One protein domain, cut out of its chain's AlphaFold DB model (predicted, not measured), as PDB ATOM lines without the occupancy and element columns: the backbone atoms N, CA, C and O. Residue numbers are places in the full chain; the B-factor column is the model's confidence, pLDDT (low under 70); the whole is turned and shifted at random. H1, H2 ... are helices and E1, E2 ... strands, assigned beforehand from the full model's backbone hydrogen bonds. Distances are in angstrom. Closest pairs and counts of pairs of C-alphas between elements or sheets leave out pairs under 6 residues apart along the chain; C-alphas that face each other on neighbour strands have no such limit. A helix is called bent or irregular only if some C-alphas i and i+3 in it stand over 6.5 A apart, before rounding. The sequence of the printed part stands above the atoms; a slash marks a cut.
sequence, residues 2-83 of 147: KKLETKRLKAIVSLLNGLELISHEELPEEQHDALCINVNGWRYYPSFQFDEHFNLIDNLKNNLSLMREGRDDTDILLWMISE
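AT A GLANCE: This is residues 2 to 83 of the 147 residues of an uncharacterized protein of Vibrio sp. ES.044 (UniProt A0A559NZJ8). A long helix, H1, reaches with its last part to a small sheet of three strands, while its first residues, 2 to 7, stick out from the body. The short helix H3 packs steeply across H1 and also comes to the sheet's edge strand E2; H3 lies between H1 and a third helix, H2, on the far side of the body. The printed part has 82 residues with three named helices and three named strands, in the order H1 E1 E2 E3 H2 H3; the sheet runs E1 - E3 - E2, antiparallel throughout, and the class is mixed, helices and strands. The whole is compact, with a radius of gyration of the C-alphas of 12.7 A, yet elongated, spanning 40 by 26 by 24 A.

HOW THE PARTS SIT: H1, residues 2 to 18, only grazes the sheet, with its residues 12 to 18. The sheet has the edge strands E1, residues 21 to 23, and E2, residues 37 to 39, and the inner strand E3, residues 42 to 46. E1 and E3 are antiparallel at 140 degrees, with N 22 and O 45 within hydrogen-bond range at 2.8 A. E2 and E3 form a hairpin at 147 degrees, with N 37 and O 44 at 2.8 A and N 42 and O 39 at 3.0 A. The pairing is staggered: E3 pairs with E2 over residues 42 to 44 and with E1 over residues 44 to 46. H2, residues 58 to 67, is not on the sheet and is apart from H1. H3, residues 73 to 80, grazes the sheet with residues 73 to 77; its closest C-alphas with E2 are those of Thr 74 and Ile 37, 5.9 A. H3 touches H1, which meets it with residues 11 to 15 alone, closest at the C-alphas of Ala 11 and Leu 78, 6.8 A; they run the same way at a steep tilt of 68 degrees, only just short of about perpendicular. H2 and H3 are close but not clearly touching, the C-alphas of Met 67 and Ile 76 being 7.0 A apart. In H1 and H3 every O i to N i+4 pair is within hydrogen-bond range; in H2 3 of 6 are, beside 4 of 7 O i to N i+3 pairs.

IN THESE COORDINATES: H1 starts at C-alpha 2 (205.552, 178.207, 172.057) and measures 24.4 A from first to last C-alpha. E1 measures 6.5 A, E2 6.3 A and E3 13.3 A. H2 measures 13.9 A and is irregular, with C-alphas 62 and 65 7.4 A apart. H3 measures 10.2 A and ends at C-alpha 80 (194.667, 158.426, 162.226).

THE WHOLE: The C-alphas farthest apart are those of Lys 2 and His 53, 41.2 A. The printed part has no cut; the links E1 to E2 and E3 to H2 are long. Mean pLDDT of the printed part is 89.4, and residues 2 to 4 are under 70.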
ATOM      1  N   LYS A   2     205.384 179.203 170.963       60.53
ATOM      2  CA  LYS A   2     205.552 178.207 172.057       60.53
ATOM      3  C   LYS A   2     204.378 177.238 172.320       60.53
ATOM      4  O   LYS A   2     204.591 176.073 172.644       60.53
ATOM      5  N   LYS A   3     203.122 177.688 172.195       63.56
ATOM      6  CA  LYS A   3     201.932 176.859 172.489       63.56
ATOM      7  C   LYS A   3     201.659 175.793 171.417       63.56
ATOM      8  O   LYS A   3     201.177 174.717 171.757       63.56
ATOM      9  N   LEU A   4     201.959 176.091 170.149       61.53
ATOM     10  CA  LEU A   4     201.767 175.169 169.024       61.53
ATOM     11  C   LEU A   4     202.823 174.057 169.060       61.53
ATOM     12  O   LEU A   4     202.480 172.883 168.982       61.53
ATOM     13  N   GLU A   5     204.077 174.430 169.317       70.12
ATOM     14  CA  GLU A   5     205.190 173.492 169.505       70.12
ATOM     15  C   GLU A   5     204.929 172.545 170.683       70.12
ATOM     16  O   GLU A   5     205.087 171.338 170.551       70.12
ATOM     17  N   THR A   6     204.415 173.063 171.806       74.31
ATOM     18  CA  THR A   6     204.056 172.233 172.971       74.31
ATOM     19  C   THR A   6     202.935 171.235 172.656       74.31
ATOM     20  O   THR A   6     202.965 170.104 173.139       74.31
ATOM     21  N   LYS A   7     201.927 171.637 171.866       74.44
ATOM     22  CA  LYS A   7     200.845 170.733 171.441       74.44
ATOM     23  C   LYS A   7     201.387 169.617 170.557       74.44
ATOM     24  O   LYS A   7     201.104 168.460 170.837       74.44
ATOM     25  N   ARG A   8     202.201 169.965 169.558       74.12
ATOM     26  CA  ARG A   8     202.820 168.999 168.646       74.12
ATOM     27  C   ARG A   8     203.716 168.012 169.393       74.12
ATOM     28  O   ARG A   8     203.619 166.815 169.164       74.12
ATOM     29  N   LEU A   9     204.506 168.487 170.358       78.25
ATOM     30  CA  LEU A   9     205.357 167.622 171.177       78.25
ATOM     31  C   LEU A   9     204.543 166.610 171.992       78.25
ATOM     32  O   LEU A   9     204.871 165.431 172.013       78.25
ATOM     33  N   LYS A  10     203.454 167.052 172.636       79.69
ATOM     34  CA  LYS A  10     202.546 166.147 173.365       79.69
ATOM     35  C   LYS A  10     201.923 165.104 172.444       79.69
ATOM     36  O   LYS A  10     201.743 163.962 172.850       79.69
ATOM     37  N   ALA A  11     201.610 165.509 171.221       73.62
ATOM     38  CA  ALA A  11     201.044 164.652 170.197       73.62
ATOM     39  C   ALA A  11     202.044 163.558 169.770       73.62
ATOM     40  O   ALA A  11     201.709 162.379 169.799       73.62
ATOM     41  N   ILE A  12     203.301 163.933 169.501       79.38
ATOM     42  CA  ILE A  12     204.395 162.991 169.211       79.38
ATOM     43  C   ILE A  12     204.610 162.026 170.381       79.38
ATOM     44  O   ILE A  12     204.683 160.823 170.179       79.38
ATOM     45  N   VAL A  13     204.648 162.525 171.619       81.00
ATOM     46  CA  VAL A  13     204.784 161.673 172.814       81.00
ATOM     47  C   VAL A  13     203.623 160.678 172.927       81.00
ATOM     48  O   VAL A  13     203.840 159.526 173.288       81.00
ATOM     49  N   SER A  14     202.398 161.097 172.600       76.50
ATOM     50  CA  SER A  14     201.234 160.204 172.571       76.50
ATOM     51  C   SER A  14     201.378 159.107 171.518       76.50
ATOM     52  O   SER A  14     201.056 157.959 171.811       76.50
ATOM     53  N   LEU A  15     201.862 159.449 170.320       76.31
ATOM     54  CA  LEU A  15     202.134 158.476 169.263       76.31
ATOM     55  C   LEU A  15     203.192 157.462 169.708       76.31
ATOM     56  O   LEU A  15     202.989 156.265 169.557       76.31
ATOM     57  N   LEU A  16     204.287 157.935 170.308       78.81
ATOM     58  CA  LEU A  16     205.394 157.078 170.733       78.81
ATOM     59  C   LEU A  16     205.031 156.138 171.892       78.81
ATOM     60  O   LEU A  16     205.581 155.048 171.980       78.81
ATOM     61  N   ASN A  17     204.129 156.547 172.789       82.62
ATOM     62  CA  ASN A  17     203.758 155.744 173.959       82.62
ATOM     63  C   ASN A  17     202.570 154.802 173.718       82.62
ATOM     64  O   ASN A  17     202.374 153.870 174.494       82.62
ATOM     65  N   GLY A  18     201.725 155.097 172.727       79.50
ATOM     66  CA  GLY A  18     200.454 154.400 172.512       79.50
ATOM     67  C   GLY A  18     200.453 153.413 171.351       79.50
ATOM     68  O   GLY A  18     199.440 152.747 171.150       79.50
ATOM     69  N   LEU A  19     201.539 153.347 170.580       86.56
ATOM     70  CA  LEU A  19     201.632 152.554 169.362       86.56
ATOM     71  C   LEU A  19     202.835 151.625 169.421       86.56
ATOM     72  O   LEU A  19     203.890 151.977 169.946       86.56
ATOM     73  N   GLU A  20     202.671 150.453 168.830       92.44
ATOM     74  CA  GLU A  20     203.799 149.618 168.454       92.44
ATOM     75  C   GLU A  20     204.470 150.231 167.217       92.44
ATOM     76  O   GLU A  20     203.805 150.662 166.270       92.44
ATOM     77  N   LEU A  21     205.795 150.338 167.273       92.81
ATOM     78  CA  LEU A  21     206.615 151.011 166.273       92.81
ATOM     79  C   LEU A  21     207.622 150.024 165.700       92.81
ATOM     80  O   LEU A  21     208.297 149.328 166.452       92.81
ATOM     81  N   ILE A  22     207.754 150.040 164.382       94.81
ATOM     82  CA  ILE A  22     208.745 149.286 163.619       94.81
ATOM     83  C   ILE A  22     209.879 150.250 163.265       94.81
ATOM     84  O   ILE A  22     209.618 151.388 162.844       94.81
ATOM     85  N   SER A  23     211.133 149.843 163.469       94.25
ATOM     86  CA  SER A  23     212.272 150.679 163.082       94.25
ATOM     87  C   SER A  23     212.470 150.667 161.565       94.25
ATOM     88  O   SER A  23     212.048 149.754 160.859       94.25
ATOM     89  N   HIS A  24     213.125 151.698 161.038       95.31
ATOM     90  CA  HIS A  24     213.435 151.764 159.611       95.31
ATOM     91  C   HIS A  24     214.262 150.573 159.110       95.31
ATOM     92  O   HIS A  24     214.069 150.136 157.983       95.31
ATOM     93  N   GLU A  25     215.163 150.046 159.943       94.19
ATOM     94  CA  GLU A  25     215.995 148.889 159.604       94.19
ATOM     95  C   GLU A  25     215.215 147.566 159.584       94.19
ATOM     96  O   GLU A  25     215.644 146.615 158.935       94.19
ATOM     97  N   GLU A  26     214.096 147.492 160.306       93.88
ATOM     98  CA  GLU A  26     213.237 146.305 160.392       93.88
ATOM     99  C   GLU A  26     212.195 146.253 159.268       93.88
ATOM    100  O   GLU A  26     211.676 145.181 158.953       93.88
ATOM    101  N   LEU A  27     211.880 147.401 158.659       95.50
ATOM    102  CA  LEU A  27     210.848 147.513 157.638       95.50
ATOM    103  C   LEU A  27     211.412 147.214 156.232       95.50
ATOM    104  O   LEU A  27     212.425 147.817 155.857       95.50
ATOM    105  N   PRO A  28     210.753 146.363 155.417       95.31
ATOM    106  CA  PRO A  28     211.159 146.125 154.030       95.31
ATOM    107  C   PRO A  28     211.256 147.423 153.216       95.31
ATOM    108  O   PRO A  28     210.421 148.317 153.373       95.31
ATOM    109  N   GLU A  29     212.256 147.524 152.334       94.19
ATOM    110  CA  GLU A  29     212.546 148.747 151.563       94.19
ATOM    111  C   GLU A  29     211.343 149.223 150.736       94.19
ATOM    112  O   GLU A  29     211.096 150.424 150.617       94.19
ATOM    113  N   GLU A  30     210.537 148.294 150.218       94.38
ATOM    114  CA  GLU A  30     209.348 148.598 149.417       94.38
ATOM    115  C   GLU A  30     208.259 149.328 150.214       94.38
ATOM    116  O   GLU A  30     207.365 149.943 149.631       94.38
ATOM    117  N   GLN A  31     208.329 149.266 151.544       95.69
ATOM    118  CA  GLN A  31     207.321 149.787 152.463       95.69
ATOM    119  C   GLN A  31     207.749 151.110 153.107       95.69
ATOM    120  O   GLN A  31     207.012 151.685 153.908       95.69
ATOM    121  N   HIS A  32     208.917 151.644 152.739       94.88
ATOM    122  CA  HIS A  32     209.454 152.888 153.305       94.88
ATOM    123  C   HIS A  32     208.636 154.141 152.961       94.88
ATOM    124  O   HIS A  32     208.895 155.194 153.547       94.88
ATOM    125  N   ASP A  33     207.652 154.024 152.062       94.19
ATOM    126  CA  ASP A  33     206.662 155.066 151.770       94.19
ATOM    127  C   ASP A  33     205.528 155.151 152.811       94.19
ATOM    128  O   ASP A  33     204.759 156.109 152.799       94.19
ATOM    129  N   ALA A  34     205.422 154.202 153.746       97.25
ATOM    130  CA  ALA A  34     204.464 154.276 154.849       97.25
ATOM    131  C   ALA A  34     204.672 155.528 155.725       97.25
ATOM    132  O   ALA A  34     205.750 156.129 155.746       97.25
ATOM    133  N   LEU A  35     203.643 155.926 156.481       96.81
ATOM    134  CA  LEU A  35     203.728 157.083 157.370       96.81
ATOM    135  C   LEU A  35     204.755 156.820 158.468       96.81
ATOM    136  O   LEU A  35     204.730 155.774 159.126       96.81
ATOM    137  N   CYS A  36     205.620 157.798 158.712       95.31
ATOM    138  CA  CYS A  36     206.658 157.677 159.725       95.31
ATOM    139  C   CYS A  36     206.723 158.876 160.672       95.31
ATOM    140  O   CYS A  36     206.329 160.003 160.366       95.31
ATOM    141  N   ILE A  37     207.278 158.624 161.852       91.81
ATOM    142  CA  ILE A  37     207.675 159.651 162.810       91.81
ATOM    143  C   ILE A  37     209.194 159.734 162.770       91.81
ATOM    144  O   ILE A  37     209.885 158.733 162.961       91.81
ATOM    145  N   ASN A  38     209.719 160.938 162.547       89.44
ATOM    146  CA  ASN A  38     211.148 161.200 162.645       89.44
ATOM    147  C   ASN A  38     211.488 161.724 164.046       89.44
ATOM    148  O   ASN A  38     211.039 162.803 164.439       89.44
ATOM    149  N   VAL A  39     212.298 160.971 164.787       85.12
ATOM    150  CA  VAL A  39     212.805 161.351 166.106       85.12
ATOM    151  C   VAL A  39     214.325 161.383 166.046       85.12
ATOM    152  O   VAL A  39     214.980 160.348 165.978       85.12
ATOM    153  N   ASN A  40     214.907 162.583 166.090       86.31
ATOM    154  CA  ASN A  40     216.361 162.782 166.076       86.31
ATOM    155  C   ASN A  40     217.080 162.087 164.898       86.31
ATOM    156  O   ASN A  40     218.188 161.584 165.066       86.31
ATOM    157  N   GLY A  41     216.458 162.051 163.715       87.12
ATOM    158  CA  GLY A  41     217.015 161.415 162.517       87.12
ATOM    159  C   GLY A  41     216.643 159.940 162.353       87.12
ATOM    160  O   GLY A  41     216.817 159.402 161.263       87.12
ATOM    161  N   TRP A  42     216.077 159.315 163.384       89.31
ATOM    162  CA  TRP A  42     215.571 157.947 163.334       89.31
ATOM    163  C   TRP A  42     214.123 157.945 162.863       89.31
ATOM    164  O   TRP A  42     213.315 158.750 163.335       89.31
ATOM    165  N   ARG A  43     213.795 157.053 161.930       93.56
ATOM    166  CA  ARG A  43     212.430 156.881 161.427       93.56
ATOM    167  C   ARG A  43     211.789 155.672 162.087       93.56
ATOM    168  O   ARG A  43     212.375 154.594 162.112       93.56
ATOM    169  N   TYR A  44     210.578 155.881 162.580       93.31
ATOM    170  CA  TYR A  44     209.750 154.852 163.189       93.31
ATOM    171  C   TYR A  44     208.390 154.818 162.506       93.31
ATOM    172  O   TYR A  44     207.804 155.870 162.240       93.31
ATOM    173  N   TYR A  45     207.887 153.617 162.256       95.94
ATOM    174  CA  TYR A  45     206.653 153.377 161.520       95.94
ATOM    175  C   TYR A  45     205.636 152.708 162.447       95.94
ATOM    176  O   TYR A  45     205.904 151.615 162.940       95.94
ATOM    177  N   PRO A  46     204.478 153.330 162.718       95.31
ATOM    178  CA  PRO A  46     203.411 152.664 163.459       95.31
ATOM    179  C   PRO A  46     202.940 151.373 162.789       95.31
ATOM    180  O   PRO A  46     202.631 151.388 161.595       95.31
ATOM    181  N   SER A  47     202.852 150.285 163.561       95.06
ATOM    182  CA  SER A  47     202.590 148.935 163.038       95.06
ATOM    183  C   SER A  47     201.190 148.754 162.446       95.06
ATOM    184  O   SER A  47     201.025 147.959 161.529       95.06
ATOM    185  N   PHE A  48     200.194 149.541 162.880       94.88
ATOM    186  CA  PHE A  48     198.804 149.441 162.399       94.88
ATOM    187  C   PHE A  48     198.640 149.650 160.884       94.88
ATOM    188  O   PHE A  48     197.578 149.367 160.339       94.88
ATOM    189  N   GLN A  49     199.648 150.221 160.221       96.50
ATOM    190  CA  GLN A  49     199.636 150.482 158.783       96.50
ATOM    191  C   GLN A  49     199.845 149.219 157.953       96.50
ATOM    192  O   GLN A  49     199.611 149.252 156.746       96.50
ATOM    193  N   PHE A  50     200.316 148.142 158.577       96.62
ATOM    194  CA  PHE A  50     200.778 146.955 157.887       96.62
ATOM    195  C   PHE A  50     199.920 145.736 158.219       96.62
ATOM    196  O   PHE A  50     199.337 145.635 159.300       96.62
ATOM    197  N   ASP A  51     199.862 144.802 157.275       94.62
ATOM    198  CA  ASP A  51     199.345 143.459 157.515       94.62
ATOM    199  C   ASP A  51     200.369 142.576 158.263       94.62
ATOM    200  O   ASP A  51     201.478 142.992 158.608       94.62
ATOM    201  N   GLU A  52     200.005 141.313 158.497       92.38
ATOM    202  CA  GLU A  52     200.869 140.317 159.150       92.38
ATOM    203  C   GLU A  52     202.158 139.979 158.373       92.38
ATOM    204  O   GLU A  52     203.056 139.323 158.902       92.38
ATOM    205  N   HIS A  53     202.265 140.426 157.122       93.88
ATOM    206  CA  HIS A  53     203.405 140.237 156.232       93.88
ATOM    207  C   HIS A  53     204.197 141.532 156.001       93.88
ATOM    208  O   HIS A  53     205.053 141.565 155.118       93.88
ATOM    209  N   PHE A  54     203.948 142.574 156.802       93.38
ATOM    210  CA  PHE A  54     204.543 143.906 156.667       93.38
ATOM    211  C   PHE A  54     204.171 144.644 155.371       93.38
ATOM    212  O   PHE A  54     204.815 145.635 155.031       93.38
ATOM    213  N   ASN A  55     203.130 144.231 154.647       95.69
ATOM    214  CA  ASN A  55     202.649 145.006 153.507       95.69
ATOM    215  C   ASN A  55     201.795 146.170 153.992       95.69
ATOM    216  O   ASN A  55     200.888 145.987 154.804       95.69
ATOM    217  N   LEU A  56     202.052 147.365 153.460       96.75
ATOM    218  CA  LEU A  56     201.207 148.527 153.688       96.75
ATOM    219  C   LEU A  56     199.780 148.243 153.203       96.75
ATOM    220  O   LEU A  56     199.578 147.871 152.047       96.75
ATOM    221  N   ILE A  57     198.804 148.461 154.082       96.56
ATOM    222  CA  ILE A  57     197.389 148.204 153.811       96.56
ATOM    223  C   ILE A  57     196.921 149.041 152.616       96.56
ATOM    224  O   ILE A  57     197.089 150.263 152.595       96.56
ATOM    225  N   ASP A  58     196.299 148.377 151.636       94.56
ATOM    226  CA  ASP A  58     195.960 148.964 150.332       94.56
ATOM    227  C   ASP A  58     195.101 150.228 150.446       94.56
ATOM    228  O   ASP A  58     195.376 151.221 149.774       94.56
ATOM    229  N   ASN A  59     194.106 150.241 151.335       93.69
ATOM    230  CA  ASN A  59     193.265 151.419 151.566       93.69
ATOM    231  C   ASN A  59     194.085 152.643 151.992       93.69
ATOM    232  O   ASN A  59     193.859 153.741 151.487       93.69
ATOM    233  N   LEU A  60     195.059 152.473 152.890       95.94
ATOM    234  CA  LEU A  60     195.949 153.566 153.272       95.94
ATOM    235  C   LEU A  60     196.874 153.925 152.109       95.94
ATOM    236  O   LEU A  60     196.941 155.091 151.727       95.94
ATOM    237  N   LYS A  61     197.529 152.925 151.510       95.56
ATOM    238  CA  LYS A  61     198.455 153.086 150.381       95.56
ATOM    239  C   LYS A  61     197.854 153.905 149.240       95.56
ATOM    240  O   LYS A  61     198.494 154.832 148.749       95.56
ATOM    241  N   ASN A  62     196.616 153.604 148.860       94.88
ATOM    242  CA  ASN A  62     195.901 154.282 147.779       94.88
ATOM    243  C   ASN A  62     195.579 155.750 148.103       94.88
ATOM    244  O   ASN A  62     195.421 156.554 147.188       94.88
ATOM    245  N   ASN A  63     195.526 156.114 149.387       94.38
ATOM    246  CA  ASN A  63     195.178 157.455 149.853       94.38
ATOM    247  C   ASN A  63     196.387 158.283 150.330       94.38
ATOM    248  O   ASN A  63     196.268 159.502 150.446       94.38
ATOM    249  N   LEU A  64     197.564 157.682 150.558       95.25
ATOM    250  CA  LEU A  64     198.741 158.375 151.113       95.25
ATOM    251  C   LEU A  64     199.147 159.627 150.330       95.25
ATOM    252  O   LEU A  64     199.426 160.661 150.938       95.25
ATOM    253  N   SER A  65     199.171 159.552 148.995       93.88
ATOM    254  CA  SER A  65     199.537 160.706 148.161       93.88
ATOM    255  C   SER A  65     198.599 161.885 148.401       93.88
ATOM    256  O   SER A  65     199.064 163.016 148.514       93.88
ATOM    257  N   LEU A  66     197.298 161.611 148.501       92.62
ATOM    258  CA  LEU A  66     196.271 162.618 148.723       92.62
ATOM    259  C   LEU A  66     196.369 163.171 150.157       92.62
ATOM    260  O   LEU A  66     196.404 164.380 150.361       92.62
ATOM    261  N   MET A  67     196.504 162.299 151.164       93.81
ATOM    262  CA  MET A  67     196.645 162.683 152.582       93.81
ATOM    263  C   MET A  67     197.863 163.574 152.854       93.81
ATOM    264  O   MET A  67     197.825 164.416 153.753       93.81
ATOM    265  N   ARG A  68     198.935 163.417 152.072       94.88
ATOM    266  CA  ARG A  68     200.165 164.218 152.169       94.88
ATOM    267  C   ARG A  68     200.072 165.590 151.500       94.88
ATOM    268  O   ARG A  68     201.011 166.381 151.618       94.88
ATOM    269  N   GLU A  69     198.965 165.934 150.845       92.00
ATOM    270  CA  GLU A  69     198.786 167.259 150.249       92.00
ATOM    271  C   GLU A  69     198.738 168.358 151.329       92.00
ATOM    272  O   GLU A  69     197.726 168.633 151.972       92.00
ATOM    273  N   GLY A  70     199.885 169.010 151.549       86.25
ATOM    274  CA  GLY A  70     200.018 170.107 152.510       86.25
ATOM    275  C   GLY A  70     200.029 169.673 153.980       86.25
ATOM    276  O   GLY A  70     199.725 170.494 154.854       86.25
ATOM    277  N   ARG A  71     200.356 168.407 154.268       90.19
ATOM    278  CA  ARG A  71     200.479 167.842 155.622       90.19
ATOM    279  C   ARG A  71     201.714 166.953 155.706       90.19
ATOM    280  O   ARG A  71     202.114 166.354 154.714       90.19
ATOM    281  N   ASP A  72     202.317 166.877 156.887       91.56
ATOM    282  CA  ASP A  72     203.386 165.913 157.146       91.56
ATOM    283  C   ASP A  72     202.845 164.625 157.781       91.56
ATOM    284  O   ASP A  72     201.743 164.597 158.331       91.56
ATOM    285  N   ASP A  73     203.637 163.552 157.716       94.44
ATOM    286  CA  ASP A  73     203.248 162.234 158.228       94.44
ATOM    287  C   ASP A  73     202.857 162.263 159.711       94.44
ATOM    288  O   ASP A  73     201.994 161.499 160.133       94.44
ATOM    289  N   THR A  74     203.438 163.161 160.516       90.44
ATOM    290  CA  THR A  74     203.065 163.273 161.931       90.44
ATOM    291  C   THR A  74     201.642 163.796 162.073       90.44
ATOM    292  O   THR A  74     200.875 163.243 162.856       90.44
ATOM    293  N   ASP A  75     201.262 164.826 161.315       90.31
ATOM    294  CA  ASP A  75     199.893 165.351 161.334       90.31
ATOM    295  C   ASP A  75     198.876 164.299 160.866       90.31
ATOM    296  O   ASP A  75     197.809 164.157 161.473       90.31
ATOM    297  N   ILE A  76     199.230 163.520 159.838       94.44
ATOM    298  CA  ILE A  76     198.399 162.418 159.338       94.44
ATOM    299  C   ILE A  76     198.235 161.346 160.415       94.44
ATOM    300  O   ILE A  76     197.112 160.989 160.767       94.44
ATOM    301  N   LEU A  77     199.336 160.882 161.009       94.31
ATOM    302  CA  LEU A  77     199.316 159.884 162.077       94.31
ATOM    303  C   LEU A  77     198.489 160.346 163.278       94.31
ATOM    304  O   LEU A  77     197.726 159.560 163.835       94.31
ATOM    305  N   LEU A  78     198.580 161.622 163.658       91.06
ATOM    306  CA  LEU A  78     197.773 162.175 164.745       91.06
ATOM    307  C   LEU A  78     196.283 162.111 164.465       91.06
ATOM    308  O   LEU A  78     195.503 161.812 165.370       91.06
ATOM    309  N   TRP A  79     195.873 162.398 163.238       92.56
ATOM    310  CA  TRP A  79     194.480 162.232 162.858       92.56
ATOM    311  C   TRP A  79     194.075 160.761 162.819       92.56
ATOM    312  O   TRP A  79     193.013 160.454 163.351       92.56
ATOM    313  N   MET A  80     194.931 159.870 162.301       94.19
ATOM    314  CA  MET A  80     194.667 158.426 162.226       94.19
ATOM    315  C   MET A  80     194.328 157.825 163.592       94.19
ATOM    316  O   MET A  80     193.459 156.966 163.681       94.19
ATOM    317  N   ILE A  81     194.982 158.296 164.659       92.06
ATOM    318  CA  ILE A  81     194.790 157.773 166.024       92.06
ATOM    319  C   ILE A  81     193.804 158.575 166.879       92.06
ATOM    320  O   ILE A  81     193.551 158.222 168.036       92.06
ATOM    321  N   SER A  82     193.281 159.679 166.350       90.12
ATOM    322  CA  SER A  82     192.301 160.511 167.043       90.12
ATOM    323  C   SER A  82     190.896 160.043 166.703       90.12
ATOM    324  O   SER A  82     190.588 159.806 165.541       90.12
ATOM    325  N   GLU A  83     190.020 159.978 167.700       93.44
ATOM    326  CA  GLU A  83     188.607 159.691 167.460       93.44
ATOM    327  C   GLU A  83     187.968 160.810 166.617       93.44
ATOM    328  O   GLU A  83     188.178 162.002 166.878       93.44
TER     329      GLU A  83